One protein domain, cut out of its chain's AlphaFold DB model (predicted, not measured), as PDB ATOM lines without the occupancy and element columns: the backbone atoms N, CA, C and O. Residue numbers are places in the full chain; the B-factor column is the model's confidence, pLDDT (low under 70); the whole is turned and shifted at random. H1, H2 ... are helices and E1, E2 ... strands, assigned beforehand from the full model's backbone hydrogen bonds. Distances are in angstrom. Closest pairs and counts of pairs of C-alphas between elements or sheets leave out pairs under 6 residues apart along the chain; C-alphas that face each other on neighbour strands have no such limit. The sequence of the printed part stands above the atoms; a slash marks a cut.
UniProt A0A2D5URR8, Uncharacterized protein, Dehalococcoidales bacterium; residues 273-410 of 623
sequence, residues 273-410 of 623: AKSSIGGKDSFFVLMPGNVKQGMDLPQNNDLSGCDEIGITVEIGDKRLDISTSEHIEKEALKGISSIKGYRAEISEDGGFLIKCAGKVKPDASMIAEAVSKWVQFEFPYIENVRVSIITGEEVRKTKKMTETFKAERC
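Overview. This is residues 273 to 410 of the 623 residues of an uncharacterized protein of Dehalococcoidales bacterium (UniProt A0A2D5URR8). A four-stranded sheet, E2, E4, E7 and E3, is the middle layer of three, with H1 and H2 packed over one face and H3 over the other; a smaller three-stranded sheet, E1, E6 and E5, meets it where E2 and E4 begin, and the later part of H1, residues 330 to 338, packs on that smaller sheet as well. The printed part has 138 residues with three named helices and seven named strands, in the order E1 E2 E3 E4 H1 E5 E6 H2 E7 H3, and its class is mixed, helices and strands. The larger sheet runs E2, E4, E7, E3 and is mixed; the smaller runs E1, E6, E5 and is antiparallel throughout. The whole is compact, with a radius of gyration of the C-alphas of 13.9 A, and spans 40 by 28 by 27 A.

Along the chain. In the larger sheet, E2 is residues 283 to 288, 16.5 A long, and E4 is residues 309 to 315, 19.9 A long. E7 is residues 385 to 391, 19.8 A long, and E3 is the short strand of residues 294 to 296. H1 is residues 322 to 338, 25.3 A long, with a kink of 26 degrees near residue 329. H2 is residues 364 to 378, 21.0 A long. H3 is residues 394 to 410, 24.4 A long, and C-alpha 410 is at (272.852, 267.527, 294.706). In the smaller sheet, E1 is residues 273 to 279, with C-alpha 273 at (294.956, 289.032, 301.032), E6 is residues 352 to 357, 17.0 A long, and E5 is residues 342 to 346.

Arrangement. In the larger sheet E2 and E4 are parallel, with N 285 and O 311 3.0 A apart, within hydrogen-bond range. E4 and E7 are antiparallel, with N 312 and O 388 at 3.1 A. E7 and E3 are parallel, with N 296 and O 387 at 2.9 A. H1 and H2 are on the same face of this sheet, at heights of 8.2 A and 9.2 A; H3 is on the opposite face, at a height of 7.9 A. H1 lies over E2 and runs slantwise to it at 44 degrees on the local plane; the closest C-alphas, of Leu 286 and Glu 329, are 5.0 A apart. H2 lies over E4 and E7 and only just over E3, with 3 of its C-alphas falling there; it runs along the strands, but only just, at 29 degrees to E4 on the local plane. H3 lies over E2 and E4, slantwise at 56 degrees to E2 on the local plane. H1 and H2 touch at a steep tilt of 60 degrees, opposite ways; their closest C-alphas, of Gly 335 and Val 371, are 4.4 A apart. H1 touches H3 with residues 322 to 326 alone, the closest C-alphas being those of Ile 322 and Arg 409, 5.7 A apart. In the smaller sheet E1 and E6 are antiparallel, with N 277 and O 354 at 2.9 A, and E5 and E6 form a hairpin, with N 345 and O 353 at 2.9 A. H1 is on this sheet too, over none of its strands. The closest C-alphas of E2 and E6, of Phe 283 and Phe 352, are 4.9 A apart. Every O i to N i+4 pair is within hydrogen-bond range in H2, against 8 of 13 in H1 and 11 of 13 in H3.

Size, cuts and confidence. The two C-alphas farthest apart, of Lys 318 and Gly 358, are 41.2 A from each other. The printed part has no cut. The link from E3 to E4, residues 297 to 308, is long. The mean pLDDT of the printed part is 94.9, and no printed residue is under 70.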
ATOM      1  N   ALA A 273     295.015 289.952 299.903       92.56
ATOM      2  CA  ALA A 273     294.956 289.032 301.032       92.56
ATOM      3  C   ALA A 273     296.329 288.946 301.722       92.56
ATOM      4  O   ALA A 273     297.372 288.907 301.061       92.56
ATOM      5  N   LYS A 274     296.325 288.978 303.054       93.62
ATOM      6  CA  LYS A 274     297.530 288.917 303.900       93.62
ATOM      7  C   LYS A 274     297.509 287.734 304.859       93.62
ATOM      8  O   LYS A 274     298.574 287.259 305.229       93.62
ATOM      9  N   SER A 275     296.318 287.271 305.207       93.00
ATOM     10  CA  SER A 275     296.066 286.043 305.947       93.00
ATOM     11  C   SER A 275     294.820 285.360 305.383       93.00
ATOM     12  O   SER A 275     294.055 285.954 304.613       93.00
ATOM     13  N   SER A 276     294.631 284.104 305.763       93.31
ATOM     14  CA  SER A 276     293.430 283.325 305.490       93.31
ATOM     15  C   SER A 276     293.054 282.523 306.725       93.31
ATOM     16  O   SER A 276     293.914 282.206 307.544       93.31
ATOM     17  N   ILE A 277     291.771 282.210 306.830       94.19
ATOM     18  CA  ILE A 277     291.207 281.305 307.827       94.19
ATOM     19  C   ILE A 277     290.620 280.121 307.087       94.19
ATOM     20  O   ILE A 277     289.982 280.305 306.044       94.19
ATOM     21  N   GLY A 278     290.792 278.941 307.663       94.00
ATOM     22  CA  GLY A 278     290.288 277.704 307.105       94.00
ATOM     23  C   GLY A 278     291.161 277.119 306.002       94.00
ATOM     24  O   GLY A 278     292.222 277.636 305.650       94.00
ATOM     25  N   GLY A 279     290.676 276.022 305.438       92.62
ATOM     26  CA  GLY A 279     291.367 275.274 304.407       92.62
ATOM     27  C   GLY A 279     290.529 274.101 303.927       92.62
ATOM     28  O   GLY A 279     289.298 274.146 303.922       92.62
ATOM     29  N   LYS A 280     291.207 273.025 303.533       91.56
ATOM     30  CA  LYS A 280     290.566 271.831 302.978       91.56
ATOM     31  C   LYS A 280     289.534 271.211 303.921       91.56
ATOM     32  O   LYS A 280     288.495 270.756 303.459       91.56
ATOM     33  N   ASP A 281     289.804 271.188 305.226       91.94
ATOM     34  CA  ASP A 281     288.931 270.564 306.233       91.94
ATOM     35  C   ASP A 281     287.860 271.491 306.811       91.94
ATOM     36  O   ASP A 281     287.002 271.051 307.574       91.94
ATOM     37  N   SER A 282     287.852 272.747 306.376       96.38
ATOM     38  CA  SER A 282     286.801 273.704 306.689       96.38
ATOM     39  C   SER A 282     285.571 273.505 305.815       96.38
ATOM     40  O   SER A 282     285.654 272.990 304.700       96.38
ATOM     41  N   PHE A 283     284.424 273.985 306.290       97.31
ATOM     42  CA  PHE A 283     283.184 273.959 305.520       97.31
ATOM     43  C   PHE A 283     282.299 275.170 305.817       97.31
ATOM     44  O   PHE A 283     282.321 275.744 306.905       97.31
ATOM     45  N   PHE A 284     281.456 275.501 304.846       97.94
ATOM     46  CA  PHE A 284     280.298 276.371 305.006       97.94
ATOM     47  C   PHE A 284     279.085 275.608 304.487       97.94
ATOM     48  O   PHE A 284     279.148 275.042 303.391       97.94
ATOM     49  N   VAL A 285     278.003 275.550 305.253       97.88
ATOM     50  CA  VAL A 285     276.764 274.906 304.812       97.88
ATOM     51  C   VAL A 285     275.559 275.677 305.316       97.88
ATOM     52  O   VAL A 285     275.542 276.147 306.453       97.88
ATOM     53  N   LEU A 286     274.540 275.769 304.472       98.31
ATOM     54  CA  LEU A 286     273.227 276.255 304.859       98.31
ATOM     55  C   LEU A 286     272.197 275.153 304.646       98.31
ATOM     56  O   LEU A 286     272.170 274.516 303.592       98.31
ATOM     57  N   MET A 287     271.365 274.924 305.660       97.75
ATOM     58  CA  MET A 287     270.398 273.830 305.685       97.75
ATOM     59  C   MET A 287     269.086 274.221 306.383       97.75
ATOM     60  O   MET A 287     269.063 275.152 307.195       97.75
ATOM     61  N   PRO A 288     267.977 273.525 306.078       97.44
ATOM     62  CA  PRO A 288     266.762 273.611 306.882       97.44
ATOM     63  C   PRO A 288     267.032 273.166 308.324       97.44
ATOM     64  O   PRO A 288     267.765 272.205 308.547       97.44
ATOM     65  N   GLY A 289     266.408 273.830 309.294       95.12
ATOM     66  CA  GLY A 289     266.522 273.476 310.708       95.12
ATOM     67  C   GLY A 289     265.242 273.763 311.490       95.12
ATOM     68  O   GLY A 289     264.295 274.365 310.988       95.12
ATOM     69  N   ASN A 290     265.210 273.344 312.753       95.19
ATOM     70  CA  ASN A 290     264.148 273.702 313.699       95.19
ATOM     71  C   ASN A 290     264.726 274.608 314.791       95.19
ATOM     72  O   ASN A 290     264.867 274.219 315.951       95.19
ATOM     73  N   VAL A 291     265.129 275.809 314.377       96.38
ATOM     74  CA  VAL A 291     265.892 276.749 315.199       96.38
ATOM     75  C   VAL A 291     265.132 278.050 315.426       96.38
ATOM     76  O   VAL A 291     264.308 278.473 314.617       96.38
ATOM     77  N   LYS A 292     265.440 278.711 316.542       97.25
ATOM     78  CA  LYS A 292     265.108 280.124 316.759       97.25
ATOM     79  C   LYS A 292     266.288 280.984 316.322       97.25
ATOM     80  O   LYS A 292     267.420 280.501 316.334       97.25
ATOM     81  N   GLN A 293     266.027 282.257 316.025       97.56
ATOM     82  CA  GLN A 293     267.074 283.250 315.787       97.56
ATOM     83  C   GLN A 293     268.180 283.173 316.857       97.56
ATOM     84  O   GLN A 293     267.890 283.153 318.057       97.56
ATOM     85  N   GLY A 294     269.445 283.135 316.442       97.62
ATOM     86  CA  GLY A 294     270.568 283.127 317.380       97.62
ATOM     87  C   GLY A 294     271.916 282.861 316.728       97.62
ATOM     88  O   GLY A 294     272.014 282.696 315.517       97.62
ATOM     89  N   MET A 295     272.964 282.820 317.543       98.12
ATOM     90  CA  MET A 295     274.310 282.476 317.097       98.12
ATOM     91  C   MET A 295     274.975 281.604 318.156       98.12
ATOM     92  O   MET A 295     274.865 281.915 319.343       98.12
ATOM     93  N   ASP A 296     275.681 280.563 317.726       97.81
ATOM     94  CA  ASP A 296     276.516 279.741 318.600       97.81
ATOM     95  C   ASP A 296     277.979 280.050 318.279       97.81
ATOM     96  O   ASP A 296     278.464 279.775 317.180       97.81
ATOM     97  N   LEU A 297     278.668 280.689 319.221       97.88
ATOM     98  CA  LEU A 297     280.027 281.187 319.030       97.88
ATOM     99  C   LEU A 297     281.042 280.319 319.788       97.88
ATOM    100  O   LEU A 297     280.712 279.775 320.849       97.88
ATOM    101  N   PRO A 298     282.288 280.202 319.294       94.56
ATOM    102  CA  PRO A 298     283.371 279.588 320.049       94.56
ATOM    103  C   PRO A 298     283.654 280.374 321.337       94.56
ATOM    104  O   PRO A 298     283.314 281.547 321.467       94.56
ATOM    105  N   GLN A 299     284.354 279.748 322.289       89.62
ATOM    106  CA  GLN A 299     284.753 280.423 323.533       89.62
ATOM    107  C   GLN A 299     285.630 281.663 323.289       89.62
ATOM    108  O   GLN A 299     285.595 282.606 324.076       89.62
ATOM    109  N   ASN A 300     286.420 281.655 322.211       90.75
ATOM    110  CA  ASN A 300     287.217 282.790 321.766       90.75
ATOM    111  C   ASN A 300     286.788 283.198 320.353       90.75
ATOM    112  O   ASN A 300     286.921 282.409 319.420       90.75
ATOM    113  N   ASN A 301     286.323 284.439 320.206       94.25
ATOM    114  CA  ASN A 301     285.886 284.976 318.919       94.25
ATOM    115  C   ASN A 301     287.045 285.357 317.991       94.25
ATOM    116  O   ASN A 301     286.812 285.534 316.800       94.25
ATOM    117  N   ASP A 302     288.273 285.487 318.497       94.88
ATOM    118  CA  ASP A 302     289.442 285.772 317.664       94.88
ATOM    119  C   ASP A 302     289.817 284.547 316.823       94.88
ATOM    120  O   ASP A 302     290.336 283.557 317.339       94.88
ATOM    121  N   LEU A 303     289.572 284.634 315.517       94.81
ATOM    122  CA  LEU A 303     289.847 283.565 314.555       94.81
ATOM    123  C   LEU A 303     291.227 283.710 313.892       94.81
ATOM    124  O   LEU A 303     291.514 283.055 312.887       94.81
ATOM    125  N   SER A 304     292.091 284.592 314.405       91.50
ATOM    126  CA  SER A 304     293.429 284.807 313.848       91.50
ATOM    127  C   SER A 304     294.259 283.523 313.918       91.50
ATOM    128  O   SER A 304     294.490 282.987 314.997       91.50
ATOM    129  N   GLY A 305     294.737 283.043 312.766       84.56
ATOM    130  CA  GLY A 305     295.523 281.804 312.683       84.56
ATOM    131  C   GLY A 305     294.700 280.521 312.847       84.56
ATOM    132  O   GLY A 305     295.263 279.478 313.153       84.56
ATOM    133  N   CYS A 306     293.376 280.588 312.684       89.44
ATOM    134  CA  CYS A 306     292.515 279.413 312.725       89.44
ATOM    135  C   CYS A 306     292.599 278.630 311.395       89.44
ATOM    136  O   CYS A 306     292.101 279.076 310.359       89.44
ATOM    137  N   ASP A 307     293.244 277.460 311.440       88.75
ATOM    138  CA  ASP A 307     293.475 276.595 310.269       88.75
ATOM    139  C   ASP A 307     292.221 275.815 309.829       88.75
ATOM    140  O   ASP A 307     292.078 275.469 308.656       88.75
ATOM    141  N   GLU A 308     291.286 275.561 310.752       93.56
ATOM    142  CA  GLU A 308     290.058 274.792 310.518       93.56
ATOM    143  C   GLU A 308     288.845 275.516 311.106       93.56
ATOM    144  O   GLU A 308     288.784 275.777 312.310       93.56
ATOM    145  N   ILE A 309     287.855 275.801 310.258       96.56
ATOM    146  CA  ILE A 309     286.609 276.475 310.635       96.56
ATOM    147  C   ILE A 309     285.407 275.803 309.969       96.56
ATOM    148  O   ILE A 309     285.404 275.522 308.771       96.56
ATOM    149  N   GLY A 310     284.358 275.569 310.745       97.81
ATOM    150  CA  GLY A 310     283.045 275.169 310.255       97.81
ATOM    151  C   GLY A 310     282.041 276.292 310.468       97.81
ATOM    152  O   GLY A 310     282.006 276.882 311.543       97.81
ATOM    153  N   ILE A 311     281.215 276.583 309.467       98.44
ATOM    154  CA  ILE A 311     280.076 277.494 309.613       98.44
ATOM    155  C   ILE A 311     278.814 276.760 309.172       98.44
ATOM    156  O   ILE A 311     278.687 276.383 308.004       98.44
ATOM    157  N   THR A 312     277.880 276.569 310.101       98.44
ATOM    158  CA  THR A 312     276.527 276.090 309.802       98.44
ATOM    159  C   THR A 312     275.549 277.255 309.868       98.44
ATOM    160  O   THR A 312     275.599 278.079 310.780       98.44
ATOM    161  N   VAL A 313     274.652 277.327 308.888       98.62
ATOM    162  CA  VAL A 313     273.542 278.280 308.852       98.62
ATOM    163  C   VAL A 313     272.246 277.487 308.786       98.62
ATOM    164  O   VAL A 313     271.934 276.870 307.770       98.62
ATOM    165  N   GLU A 314     271.488 277.493 309.871       98.38
ATOM    166  CA  GLU A 314     270.194 276.824 309.953       98.38
ATOM    167  C   GLU A 314     269.066 277.845 309.817       98.38
ATOM    168  O   GLU A 314     269.034 278.857 310.522       98.38
ATOM    169  N   ILE A 315     268.118 277.573 308.921       98.38
ATOM    170  CA  ILE A 315     266.919 278.399 308.745       98.38
ATOM    171  C   ILE A 315     265.714 277.682 309.349       98.38
ATOM    172  O   ILE A 315     265.351 276.582 308.932       98.38
ATOM    173  N   GLY A 316     265.076 278.340 310.316       97.25
ATOM    174  CA  GLY A 316     263.885 277.865 311.021       97.25
ATOM    175  C   GLY A 316     262.577 278.167 310.286       97.25
ATOM    176  O   GLY A 316     261.664 278.728 310.890       97.25
ATOM    177  N   ASP A 317     262.488 277.839 308.993       96.19
ATOM    178  CA  ASP A 317     261.286 278.025 308.165       96.19
ATOM    179  C   ASP A 317     260.952 276.735 307.404       96.19
ATOM    180  O   ASP A 317     261.767 276.208 306.651       96.19
ATOM    181  N   LYS A 318     259.723 276.235 307.579       94.94
ATOM    182  CA  LYS A 318     259.260 274.969 306.985       94.94
ATOM    183  C   LYS A 318     259.145 275.008 305.462       94.94
ATOM    184  O   LYS A 318     259.059 273.952 304.846       94.94
ATOM    185  N   ARG A 319     259.094 276.201 304.862       95.00
ATOM    186  CA  ARG A 319     259.069 276.372 303.404       95.00
ATOM    187  C   ARG A 319     260.437 276.112 302.778       95.00
ATOM    188  O   ARG A 319     260.501 275.910 301.571       95.00
ATOM    189  N   LEU A 320     261.524 276.149 303.559       96.12
ATOM    190  CA  LEU A 320     262.856 275.878 303.035       96.12
ATOM    191  C   LEU A 320     263.036 274.374 302.840       96.12
ATOM    192  O   LEU A 320     263.151 273.621 303.805       96.12
ATOM    193  N   ASP A 321     263.118 273.955 301.584       93.62
ATOM    194  CA  ASP A 321     263.491 272.593 301.225       93.62
ATOM    195  C   ASP A 321     264.992 272.449 300.935       93.62
ATOM    196  O   ASP A 321     265.757 273.419 300.857       93.62
ATOM    197  N   ILE A 322     265.413 271.191 300.797       95.19
ATOM    198  CA  ILE A 322     266.808 270.814 300.580       95.19
ATOM    199  C   ILE A 322     267.362 271.486 299.316       95.19
ATOM    200  O   ILE A 322     268.454 272.048 299.375       95.19
ATOM    201  N   SER A 323     266.627 271.501 298.198       95.25
ATOM    202  CA  SER A 323     267.118 272.071 296.935       95.25
ATOM    203  C   SER A 323     267.277 273.590 296.998       95.25
ATOM    204  O   SER A 323     268.324 274.120 296.628       95.25
ATOM    205  N   THR A 324     266.290 274.302 297.544       94.81
ATOM    206  CA  THR A 324     266.317 275.771 297.654       94.81
ATOM    207  C   THR A 324     267.461 276.256 298.544       94.81
ATOM    208  O   THR A 324     268.020 277.329 298.297       94.81
ATOM    209  N   SER A 325     267.866 275.452 299.536       97.00
ATOM    210  CA  SER A 325     268.997 275.777 300.414       97.00
ATOM    211  C   SER A 325     270.307 276.019 299.652       97.00
ATOM    212  O   SER A 325     271.120 276.819 300.105       97.00
ATOM    213  N   GLU A 326     270.510 275.406 298.476       97.00
ATOM    214  CA  GLU A 326     271.747 275.576 297.704       97.00
ATOM    215  C   GLU A 326     271.949 277.027 297.255       97.00
ATOM    216  O   GLU A 326     273.048 277.574 297.361       97.00
ATOM    217  N   HIS A 327     270.887 277.672 296.770       96.56
ATOM    218  CA  HIS A 327     271.001 279.050 296.307       96.56
ATOM    219  C   HIS A 327     271.159 280.018 297.479       96.56
ATOM    220  O   HIS A 327     271.989 280.925 297.428       96.56
ATOM    221  N   ILE A 328     270.415 279.800 298.567       98.00
ATOM    222  CA  ILE A 328     270.529 280.647 299.758       98.00
ATOM    223  C   ILE A 328     271.918 280.488 300.395       98.00
ATOM    224  O   ILE A 328     272.468 281.475 300.868       98.00
ATOM    225  N   GLU A 329     272.545 279.304 300.344       97.88
ATOM    226  CA  GLU A 329     273.940 279.099 300.773       97.88
ATOM    227  C   GLU A 329     274.910 280.005 299.999       97.88
ATOM    228  O   GLU A 329     275.746 280.683 300.603       97.88
ATOM    229  N   LYS A 330     274.769 280.062 298.665       96.00
ATOM    230  CA  LYS A 330     275.586 280.924 297.791       96.00
ATOM    231  C   LYS A 330     275.409 282.405 298.140       96.00
ATOM    232  O   LYS A 330     276.388 283.151 298.146       96.00
ATOM    233  N   GLU A 331     274.188 282.830 298.461       96.19
ATOM    234  CA  GLU A 331     273.917 284.198 298.912       96.19
ATOM    235  C   GLU A 331     274.456 284.461 300.322       96.19
ATOM    236  O   GLU A 331     275.080 285.492 300.551       96.19
ATOM    237  N   ALA A 332     274.319 283.523 301.257       97.31
ATOM    238  CA  ALA A 332     274.799 283.658 302.631       97.31
ATOM    239  C   ALA A 332     276.327 283.857 302.710       97.31
ATOM    240  O   ALA A 332     276.805 284.648 303.527       97.31
ATOM    241  N   LEU A 333     277.098 283.232 301.808       96.50
ATOM    242  CA  LEU A 333     278.546 283.469 301.662       96.50
ATOM    243  C   LEU A 333     278.885 284.938 301.354       96.50
ATOM    244  O   LEU A 333     279.942 285.442 301.759       96.50
ATOM    245  N   LYS A 334     277.994 285.654 300.656       97.06
ATOM    246  CA  LYS A 334     278.174 287.086 300.389       97.06
ATOM    247  C   LYS A 334     278.065 287.921 301.658       97.06
ATOM    248  O   LYS A 334     278.713 288.959 301.710       97.06
ATOM    249  N   GLY A 335     277.365 287.450 302.693       97.38
ATOM    250  CA  GLY A 335     277.345 288.090 304.009       97.38
ATOM    251  C   GLY A 335     278.751 288.267 304.581       97.38
ATOM    252  O   GLY A 335     279.134 289.381 304.925       97.38
ATOM    253  N   ILE A 336     279.584 287.222 304.536       97.75
ATOM    254  CA  ILE A 336     280.999 287.304 304.946       97.75
ATOM    255  C   ILE A 336     281.764 288.291 304.055       97.75
ATOM    256  O   ILE A 336     282.508 289.139 304.536       97.75
ATOM    257  N   SER A 337     281.555 288.203 302.741       97.56
ATOM    258  CA  SER A 337     282.225 289.057 301.751       97.56
ATOM    259  C   SER A 337     281.734 290.512 301.742       97.56
ATOM    260  O   SER A 337     282.356 291.362 301.105       97.56
ATOM    261  N   SER A 338     280.627 290.812 302.422       97.12
ATOM    262  CA  SER A 338     280.132 292.175 302.621       97.12
ATOM    263  C   SER A 338     280.921 292.913 303.706       97.12
ATOM    264  O   SER A 338     280.923 294.145 303.742       97.12
ATOM    265  N   ILE A 339     281.656 292.184 304.552       97.06
ATOM    266  CA  ILE A 339     282.545 292.775 305.544       97.06
ATOM    267  C   ILE A 339     283.791 293.326 304.844       97.06
ATOM    268  O   ILE A 339     284.460 292.645 304.059       97.06
ATOM    269  N   LYS A 340     284.153 294.573 305.155       94.94
ATOM    270  CA  LYS A 340     285.316 295.231 304.548       94.94
ATOM    271  C   LYS A 340     286.602 294.432 304.780       94.94
ATOM    272  O   LYS A 340     287.062 294.275 305.908       94.94
ATOM    273  N   GLY A 341     287.231 294.003 303.686       94.81
ATOM    274  CA  GLY A 341     288.500 293.273 303.713       94.81
ATOM    275  C   GLY A 341     288.377 291.770 303.977       94.81
ATOM    276  O   GLY A 341     289.402 291.151 304.258       94.81
ATOM    277  N   TYR A 342     287.172 291.202 303.872       96.94
ATOM    278  CA  TYR A 342     286.919 289.761 303.897       96.94
ATOM    279  C   TYR A 342     286.538 289.260 302.503       96.94
ATOM    280  O   TYR A 342     285.966 289.985 301.687       96.94
ATOM    281  N   ARG A 343     286.850 287.996 302.228       96.44
ATOM    282  CA  ARG A 343     286.423 287.291 301.018       96.44
ATOM    283  C   ARG A 343     286.216 285.820 301.348       96.44
ATOM    284  O   ARG A 343     287.189 285.141 301.660       96.44
ATOM    285  N   ALA A 344     284.974 285.358 301.279       96.12
ATOM    286  CA  ALA A 344     284.643 283.944 301.419       96.12
ATOM    287  C   ALA A 344     284.754 283.235 300.066       96.12
ATOM    288  O   ALA A 344     284.257 283.746 299.061       96.12
ATOM    289  N   GLU A 345     285.396 282.070 300.045       94.19
ATOM    290  CA  GLU A 345     285.565 281.243 298.851       94.19
ATOM    291  C   GLU A 345     285.407 279.762 299.204       94.19
ATOM    292  O   GLU A 345     285.781 279.318 300.292       94.19
ATOM    293  N   ILE A 346     284.862 279.007 298.254       92.94
ATOM    294  CA  ILE A 346     284.862 277.547 298.267       92.94
ATOM    295  C   ILE A 346     285.920 277.107 297.256       92.94
ATOM    296  O   ILE A 346     285.871 277.522 296.096       92.94
ATOM    297  N   SER A 347     286.894 276.327 297.708       87.19
ATOM    298  CA  SER A 347     287.960 275.766 296.879       87.19
ATOM    299  C   SER A 347     287.428 274.682 295.943       87.19
ATOM    300  O   SER A 347     286.413 274.045 296.226       87.19
ATOM    301  N   GLU A 348     288.150 274.410 294.853       84.12
ATOM    302  CA  GLU A 348     287.811 273.329 293.909       84.12
ATOM    303  C   GLU A 348     287.753 271.945 294.575       84.12
ATOM    304  O   GLU A 348     286.965 271.096 294.171       84.12
ATOM    305  N   ASP A 349     288.546 271.725 295.627       84.44
ATOM    306  CA  ASP A 349     288.559 270.491 296.417       84.44
ATOM    307  C   ASP A 349     287.460 270.431 297.496       84.44
ATOM    308  O   ASP A 349     287.461 269.526 298.333       84.44
ATOM    309  N   GLY A 350     286.529 271.392 297.495       83.62
ATOM    310  CA  GLY A 350     285.426 271.491 298.449       83.62
ATOM    311  C   GLY A 350     285.787 272.147 299.785       83.62
ATOM    312  O   GLY A 350     284.911 272.273 300.642       83.62
ATOM    313  N   GLY A 351     287.040 272.583 299.972       91.25
ATOM    314  CA  GLY A 351     287.460 273.339 301.153       91.25
ATOM    315  C   GLY A 351     286.800 274.717 301.250       91.25
ATOM    316  O   GLY A 351     286.342 275.279 300.256       91.25
ATOM    317  N   PHE A 352     286.777 275.293 302.451       96.62
ATOM    318  CA  PHE A 352     286.219 276.623 302.704       96.62
ATOM    319  C   PHE A 352     287.268 277.552 303.308       96.62
ATOM    320  O   PHE A 352     287.929 277.209 304.290       96.62
ATOM    321  N   LEU A 353     287.404 278.748 302.740       95.69
ATOM    322  CA  LEU A 353     288.379 279.729 303.196       95.69
ATOM    323  C   LEU A 353     287.815 281.144 303.244       95.69
ATOM    324  O   LEU A 353     287.014 281.562 302.407       95.69
ATOM    325  N   ILE A 354     288.296 281.902 304.225       96.44
ATOM    326  CA  ILE A 354     288.023 283.329 304.368       96.44
ATOM    327  C   ILE A 354     289.355 284.063 304.253       96.44
ATOM    328  O   ILE A 354     290.207 283.964 305.135       96.44
ATOM    329  N   LYS A 355     289.562 284.800 303.159       95.44
ATOM    330  CA  LYS A 355     290.744 285.656 302.991       95.44
ATOM    331  C   LYS A 355     290.529 286.980 303.712       95.44
ATOM    332  O   LYS A 355     289.472 287.595 303.569       95.44
ATOM    333  N   CYS A 356     291.566 287.456 304.394       95.50
ATOM    334  CA  CYS A 356     291.540 288.698 305.161       95.50
ATOM    335  C   CYS A 356     292.604 289.692 304.668       95.50
ATOM    336  O   CYS A 356     293.745 289.335 304.341       95.50
ATOM    337  N   ALA A 357     292.238 290.973 304.615       94.69
ATOM    338  CA  ALA A 357     293.170 292.072 304.382       94.69
ATOM    339  C   ALA A 357     294.073 292.304 305.609       94.69
ATOM    340  O   ALA A 357     293.693 292.042 306.741       94.69
ATOM    341  N   GLY A 358     295.269 292.868 305.411       85.94
ATOM    342  CA  GLY A 358     296.311 292.888 306.456       85.94
ATOM    343  C   GLY A 358     296.036 293.674 307.739       85.94
ATOM    344  O   GLY A 358     296.802 293.532 308.681       85.94
ATOM    345  N   LYS A 359     295.002 294.518 307.783       81.06
ATOM    346  CA  LYS A 359     294.611 295.274 308.991       81.06
ATOM    347  C   LYS A 359     293.350 294.720 309.657       81.06
ATOM    348  O   LYS A 359     292.869 295.303 310.622       81.06
ATOM    349  N   VAL A 360     292.786 293.648 309.108       90.00
ATOM    350  CA  VAL A 360     291.546 293.045 309.584       90.00
ATOM    351  C   VAL A 360     291.883 291.974 310.610       90.00
ATOM    352  O   VAL A 360     292.679 291.079 310.332       90.00
ATOM    353  N   LYS A 361     291.246 292.062 311.776       90.62
ATOM    354  CA  LYS A 361     291.236 290.996 312.770       90.62
ATOM    355  C   LYS A 361     289.955 290.177 312.583       90.62
ATOM    356  O   LYS A 361     288.880 290.761 312.728       90.62
ATOM    357  N   PRO A 362     290.043 288.889 312.217       93.06
ATOM    358  CA  PRO A 362     288.859 288.085 311.998       93.06
ATOM    359  C   PRO A 362     288.141 287.723 313.295       93.06
ATOM    360  O   PRO A 362     288.759 287.202 314.223       93.06
ATOM    361  N   ASP A 363     286.838 287.991 313.332       96.12
ATOM    362  CA  ASP A 363     286.000 287.828 314.518       96.12
ATOM    363  C   ASP A 363     284.777 286.943 314.227       96.12
ATOM    364  O   ASP A 363     284.022 287.186 313.282       96.12
ATOM    365  N   ALA A 364     284.586 285.903 315.042       97.62
ATOM    366  CA  ALA A 364     283.509 284.930 314.881       97.62
ATOM    367  C   ALA A 364     282.111 285.554 315.024       97.62
ATOM    368  O   ALA A 364     281.215 285.215 314.250       97.62
ATOM    369  N   SER A 365     281.926 286.480 315.974       97.56
ATOM    370  CA  SER A 365     280.638 287.149 316.194       97.56
ATOM    371  C   SER A 365     280.273 288.026 315.003       97.56
ATOM    372  O   SER A 365     279.141 287.989 314.530       97.56
ATOM    373  N   MET A 366     281.248 288.774 314.485       97.38
ATOM    374  CA  MET A 366     281.083 289.645 313.324       97.38
ATOM    375  C   MET A 366     280.709 288.852 312.064       97.38
ATOM    376  O   MET A 366     279.808 289.250 311.327       97.38
ATOM    377  N   ILE A 367     281.370 287.712 311.826       98.25
ATOM    378  CA  ILE A 367     281.056 286.812 310.705       98.25
ATOM    379  C   ILE A 367     279.649 286.223 310.858       98.25
ATOM    380  O   ILE A 367     278.874 286.248 309.902       98.25
ATOM    381  N   ALA A 368     279.309 285.709 312.044       98.56
ATOM    382  CA  ALA A 368     278.007 285.099 312.298       98.56
ATOM    383  C   ALA A 368     276.858 286.108 312.127       98.56
ATOM    384  O   ALA A 368     275.864 285.810 311.457       98.56
ATOM    385  N   GLU A 369     277.024 287.321 312.657       98.12
ATOM    386  CA  GLU A 369     276.054 288.404 312.510       98.12
ATOM    387  C   GLU A 369     275.906 288.825 311.044       98.12
ATOM    388  O   GLU A 369     274.780 288.925 310.554       98.12
ATOM    389  N   ALA A 370     277.017 289.000 310.318       98.19
ATOM    390  CA  ALA A 370     276.992 289.351 308.899       98.19
ATOM    391  C   ALA A 370     276.220 288.322 308.072       98.19
ATOM    392  O   ALA A 370     275.361 288.693 307.278       98.19
ATOM    393  N   VAL A 371     276.489 287.030 308.269       98.50
ATOM    394  CA  VAL A 371     275.801 285.945 307.555       98.50
ATOM    395  C   VAL A 371     274.312 285.934 307.891       98.50
ATOM    396  O   VAL A 371     273.482 285.935 306.980       98.50
ATOM    397  N   SER A 372     273.958 285.985 309.180       97.94
ATOM    398  CA  SER A 372     272.556 285.980 309.606       97.94
ATOM    399  C   SER A 372     271.788 287.171 309.037       97.94
ATOM    400  O   SER A 372     270.687 286.996 308.512       97.94
ATOM    401  N   LYS A 373     272.348 288.380 309.144       97.06
ATOM    402  CA  LYS A 373     271.699 289.603 308.664       97.06
ATOM    403  C   LYS A 373     271.676 289.687 307.152       97.06
ATOM    404  O   LYS A 373     270.698 290.183 306.611       97.06
ATOM    405  N   TRP A 374     272.684 289.153 306.468       97.44
ATOM    406  CA  TRP A 374     272.688 289.080 305.013       97.44
ATOM    407  C   TRP A 374     271.565 288.196 304.477       97.44
ATOM    408  O   TRP A 374     270.866 288.606 303.559       97.44
ATOM    409  N   VAL A 375     271.336 287.018 305.069       97.12
ATOM    410  CA  VAL A 375     270.219 286.143 304.668       97.12
ATOM    411  C   VAL A 375     268.875 286.860 304.836       97.12
ATOM    412  O   VAL A 375     268.073 286.859 303.910       97.12
ATOM    413  N   GLN A 376     268.652 287.527 305.972       95.56
ATOM    414  CA  GLN A 376     267.421 288.290 306.243       95.56
ATOM    415  C   GLN A 376     267.304 289.580 305.424       95.56
ATOM    416  O   GLN A 376     266.214 290.116 305.248       95.56
ATOM    417  N   PHE A 377     268.424 290.130 304.971       94.19
ATOM    418  CA  PHE A 377     268.459 291.255 304.051       94.19
ATOM    419  C   PHE A 377     268.067 290.801 302.642       94.19
ATOM    420  O   PHE A 377     267.225 291.423 301.998       94.19
ATOM    421  N   GLU A 378     268.678 289.714 302.170       94.44
ATOM    422  CA  GLU A 378     268.493 289.214 300.813       94.44
ATOM    423  C   GLU A 378     267.126 288.555 300.630       94.44
ATOM    424  O   GLU A 378     266.504 288.741 299.588       94.44
ATOM    425  N   PHE A 379     266.634 287.861 301.659       94.75
ATOM    426  CA  PHE A 379     265.359 287.146 301.693       94.75
ATOM    427  C   PHE A 379     264.537 287.598 302.920       94.75
ATOM    428  O   PHE A 379     264.531 286.928 303.958       94.75
ATOM    429  N   PRO A 380     263.850 288.753 302.836       92.56
ATOM    430  CA  PRO A 380     263.267 289.459 303.984       92.56
ATOM    431  C   PRO A 380     262.128 288.736 304.710       92.56
ATOM    432  O   PRO A 380     261.705 289.172 305.783       92.56
ATOM    433  N   TYR A 381     261.603 287.641 304.157       93.25
ATOM    434  CA  TYR A 381     260.578 286.834 304.823       93.25
ATOM    435  C   TYR A 381     261.150 285.649 305.607       93.25
ATOM    436  O   TYR A 381     260.372 284.890 306.185       93.25
ATOM    437  N   ILE A 382     262.476 285.492 305.655       95.00
ATOM    438  CA  ILE A 382     263.149 284.556 306.560       95.00
ATOM    439  C   ILE A 382     263.298 285.218 307.928       95.00
ATOM    440  O   ILE A 382     264.014 286.204 308.079       95.00
ATOM    441  N   GLU A 383     262.642 284.663 308.946       93.38
ATOM    442  CA  GLU A 383     262.632 285.260 310.288       93.38
ATOM    443  C   GLU A 383     263.668 284.642 311.230       93.38
ATOM    444  O   GLU A 383     264.358 285.370 311.938       93.38
ATOM    445  N   ASN A 384     263.807 283.315 311.231       97.12
ATOM    446  CA  ASN A 384     264.693 282.604 312.150       97.12
ATOM    447  C   ASN A 384     265.928 282.079 311.425       97.12
ATOM    448  O   ASN A 384     265.830 281.138 310.637       97.12
ATOM    449  N   VAL A 385     267.085 282.644 311.756       98.31
ATOM    450  CA  VAL A 385     268.391 282.162 311.309       98.31
ATOM    451  C   VAL A 385     269.257 281.872 312.531       98.31
ATOM    452  O   VAL A 385     269.405 282.725 313.411       98.31
ATOM    453  N   ARG A 386     269.835 280.672 312.592       98.62
ATOM    454  CA  ARG A 386     270.875 280.328 313.564       98.62
ATOM    455  C   ARG A 386     272.192 280.088 312.849       98.62
ATOM    456  O   ARG A 386     272.249 279.272 311.938       98.62
ATOM    457  N   VAL A 387     273.234 280.811 313.253       98.81
ATOM    458  CA  VAL A 387     274.586 280.640 312.705       98.81
ATOM    459  C   VAL A 387     275.499 280.078 313.784       98.81
ATOM    460  O   VAL A 387     275.655 280.707 314.829       98.81
ATOM    461  N   SER A 388     276.124 278.932 313.534       98.44
ATOM    462  CA  SER A 388     277.067 278.320 314.474       98.44
ATOM    463  C   SER A 388     278.473 278.334 313.876       98.44
ATOM    464  O   SER A 388     278.689 277.868 312.754       98.44
ATOM    465  N   ILE A 389     279.432 278.892 314.619       98.38
ATOM    466  CA  ILE A 389     280.850 278.930 314.252       98.38
ATOM    467  C   ILE A 389     281.579 277.848 315.047       98.38
ATOM    468  O   ILE A 389     281.635 277.885 316.274       98.38
ATOM    469  N   ILE A 390     282.146 276.880 314.335       96.88
ATOM    470  CA  ILE A 390     282.778 275.684 314.890       96.88
ATOM    471  C   ILE A 390     284.281 275.770 314.634       96.88
ATOM    472  O   ILE A 390     284.712 276.060 313.519       96.88
ATOM    473  N   THR A 391     285.084 275.499 315.660       94.38
ATOM    474  CA  THR A 391     286.551 275.477 315.587       94.38
ATOM    475  C   THR A 391     287.105 274.241 316.302       94.38
ATOM    476  O   THR A 391     286.409 273.594 317.087       94.38
ATOM    477  N   GLY A 392     288.362 273.888 316.023       89.62
ATOM    478  CA  GLY A 392     289.028 272.741 316.648       89.62
ATOM    479  C   GLY A 392     288.528 271.383 316.137       89.62
ATOM    480  O   GLY A 392     288.049 271.260 315.013       89.62
ATOM    481  N   GLU A 393     288.635 270.343 316.969       86.06
ATOM    482  CA  GLU A 393     288.424 268.945 316.549       86.06
ATOM    483  C   GLU A 393     287.004 268.635 316.032       86.06
ATOM    484  O   GLU A 393     286.815 267.706 315.241       86.06
ATOM    485  N   GLU A 394     285.999 269.416 316.440       90.94
ATOM    486  CA  GLU A 394     284.600 269.219 316.036       90.94
ATOM    487  C   GLU A 394     284.332 269.598 314.570       90.94
ATOM    488  O   GLU A 394     283.361 269.113 313.978       90.94
ATOM    489  N   VAL A 395     285.214 270.388 313.942       94.88
ATOM    490  CA  VAL A 395     285.088 270.775 312.527       94.88
ATOM    491  C   VAL A 395     285.075 269.531 311.638       94.88
ATOM    492  O   VAL A 395     284.155 269.338 310.844       94.88
ATOM    493  N   ARG A 396     286.036 268.619 311.825       90.38
ATOM    494  CA  ARG A 396     286.176 267.414 310.988       90.38
ATOM    495  C   ARG A 396     285.018 266.431 311.152       90.38
ATOM    496  O   ARG A 396     284.642 265.760 310.191       90.38
ATOM    497  N   LYS A 397     284.451 266.323 312.360       90.19
ATOM    498  CA  LYS A 397     283.277 265.469 312.620       90.19
ATOM    499  C   LYS A 397     282.045 266.031 311.920       90.19
ATOM    500  O   LYS A 397     281.375 265.303 311.190       90.19
ATOM    501  N   THR A 398     281.805 267.329 312.089       94.38
ATOM    502  CA  THR A 398     280.652 268.013 311.497       94.38
ATOM    503  C   THR A 398     280.744 268.028 309.974       94.38
ATOM    504  O   THR A 398     279.753 267.747 309.305       94.38
ATOM    505  N   LYS A 399     281.942 268.233 309.410       93.38
ATOM    506  CA  LYS A 399     282.182 268.219 307.960       93.38
ATOM    507  C   LYS A 399     281.631 266.966 307.270       93.38
ATOM    508  O   LYS A 399     280.977 267.082 306.244       93.38
ATOM    509  N   LYS A 400     281.800 265.776 307.852       91.69
ATOM    510  CA  LYS A 400     281.256 264.534 307.260       91.69
ATOM    511  C   LYS A 400     279.728 264.553 307.145       91.69
ATOM    512  O   LYS A 400     279.163 264.058 306.168       91.69
ATOM    513  N   MET A 401     279.047 265.124 308.139       91.69
ATOM    514  CA  MET A 401     277.591 265.283 308.104       91.69
ATOM    515  C   MET A 401     277.177 266.292 307.029       91.69
ATOM    516  O   MET A 401     276.215 266.053 306.302       91.69
ATOM    517  N   THR A 402     277.924 267.391 306.881       93.25
ATOM    518  CA  THR A 402     277.619 268.414 305.873       93.25
ATOM    519  C   THR A 402     277.902 267.934 304.452       93.25
ATOM    520  O   THR A 402     277.119 268.231 303.555       93.25
ATOM    521  N   GLU A 403     278.947 267.133 304.238       94.00
ATOM    522  CA  GLU A 403     279.220 266.454 302.964       94.00
ATOM    523  C   GLU A 403     278.082 265.502 302.582       94.00
ATOM    524  O   GLU A 403     277.633 265.513 301.437       94.00
ATOM    525  N   THR A 404     277.559 264.741 303.550       95.25
ATOM    526  CA  THR A 404     276.404 263.852 303.335       95.25
ATOM    527  C   THR A 404     275.168 264.650 302.913       95.25
ATOM    528  O   THR A 404     274.544 264.327 301.905       95.25
ATOM    529  N   PHE A 405     274.857 265.737 303.625       96.00
ATOM    530  CA  PHE A 405     273.747 266.627 303.276       96.00
ATOM    531  C   PHE A 405     273.923 267.271 301.893       96.00
ATOM    532  O   PHE A 405     272.979 267.332 301.110       96.00
ATOM    533  N   LYS A 406     275.131 267.741 301.555       95.56
ATOM    534  CA  LYS A 406     275.404 268.336 300.238       95.56
ATOM    535  C   LYS A 406     275.259 267.311 299.114       95.56
ATOM    536  O   LYS A 406     274.694 267.655 298.081       95.56
ATOM    537  N   ALA A 407     275.702 266.072 299.322       96.25
ATOM    538  CA  ALA A 407     275.518 264.989 298.357       96.25
ATOM    539  C   ALA A 407     274.031 264.653 298.145       96.25
ATOM    540  O   ALA A 407     273.584 264.532 297.004       96.25
ATOM    541  N   GLU A 408     273.247 264.570 299.226       97.06
ATOM    542  CA  GLU A 408     271.788 264.413 299.146       97.06
ATOM    543  C   GLU A 408     271.150 265.580 298.385       97.06
ATOM    544  O   GLU A 408     270.362 265.365 297.468       97.06
ATOM    545  N   ARG A 409     271.536 266.819 298.706       97.19
ATOM    546  CA  ARG A 409     271.033 268.021 298.040       97.19
ATOM    547  C   ARG A 409     271.307 268.023 296.541       97.19
ATOM    548  O   ARG A 409     270.391 268.319 295.778       97.19
ATOM    549  N   CYS A 410     272.522 267.676 296.122       96.69
ATOM    550  CA  CYS A 410     272.852 267.527 294.706       96.69
ATOM    551  C   CYS A 410     271.957 266.469 294.043       96.69
ATOM    552  O   CYS A 410     271.338 266.760 293.024       96.69
TER     553      CYS A 410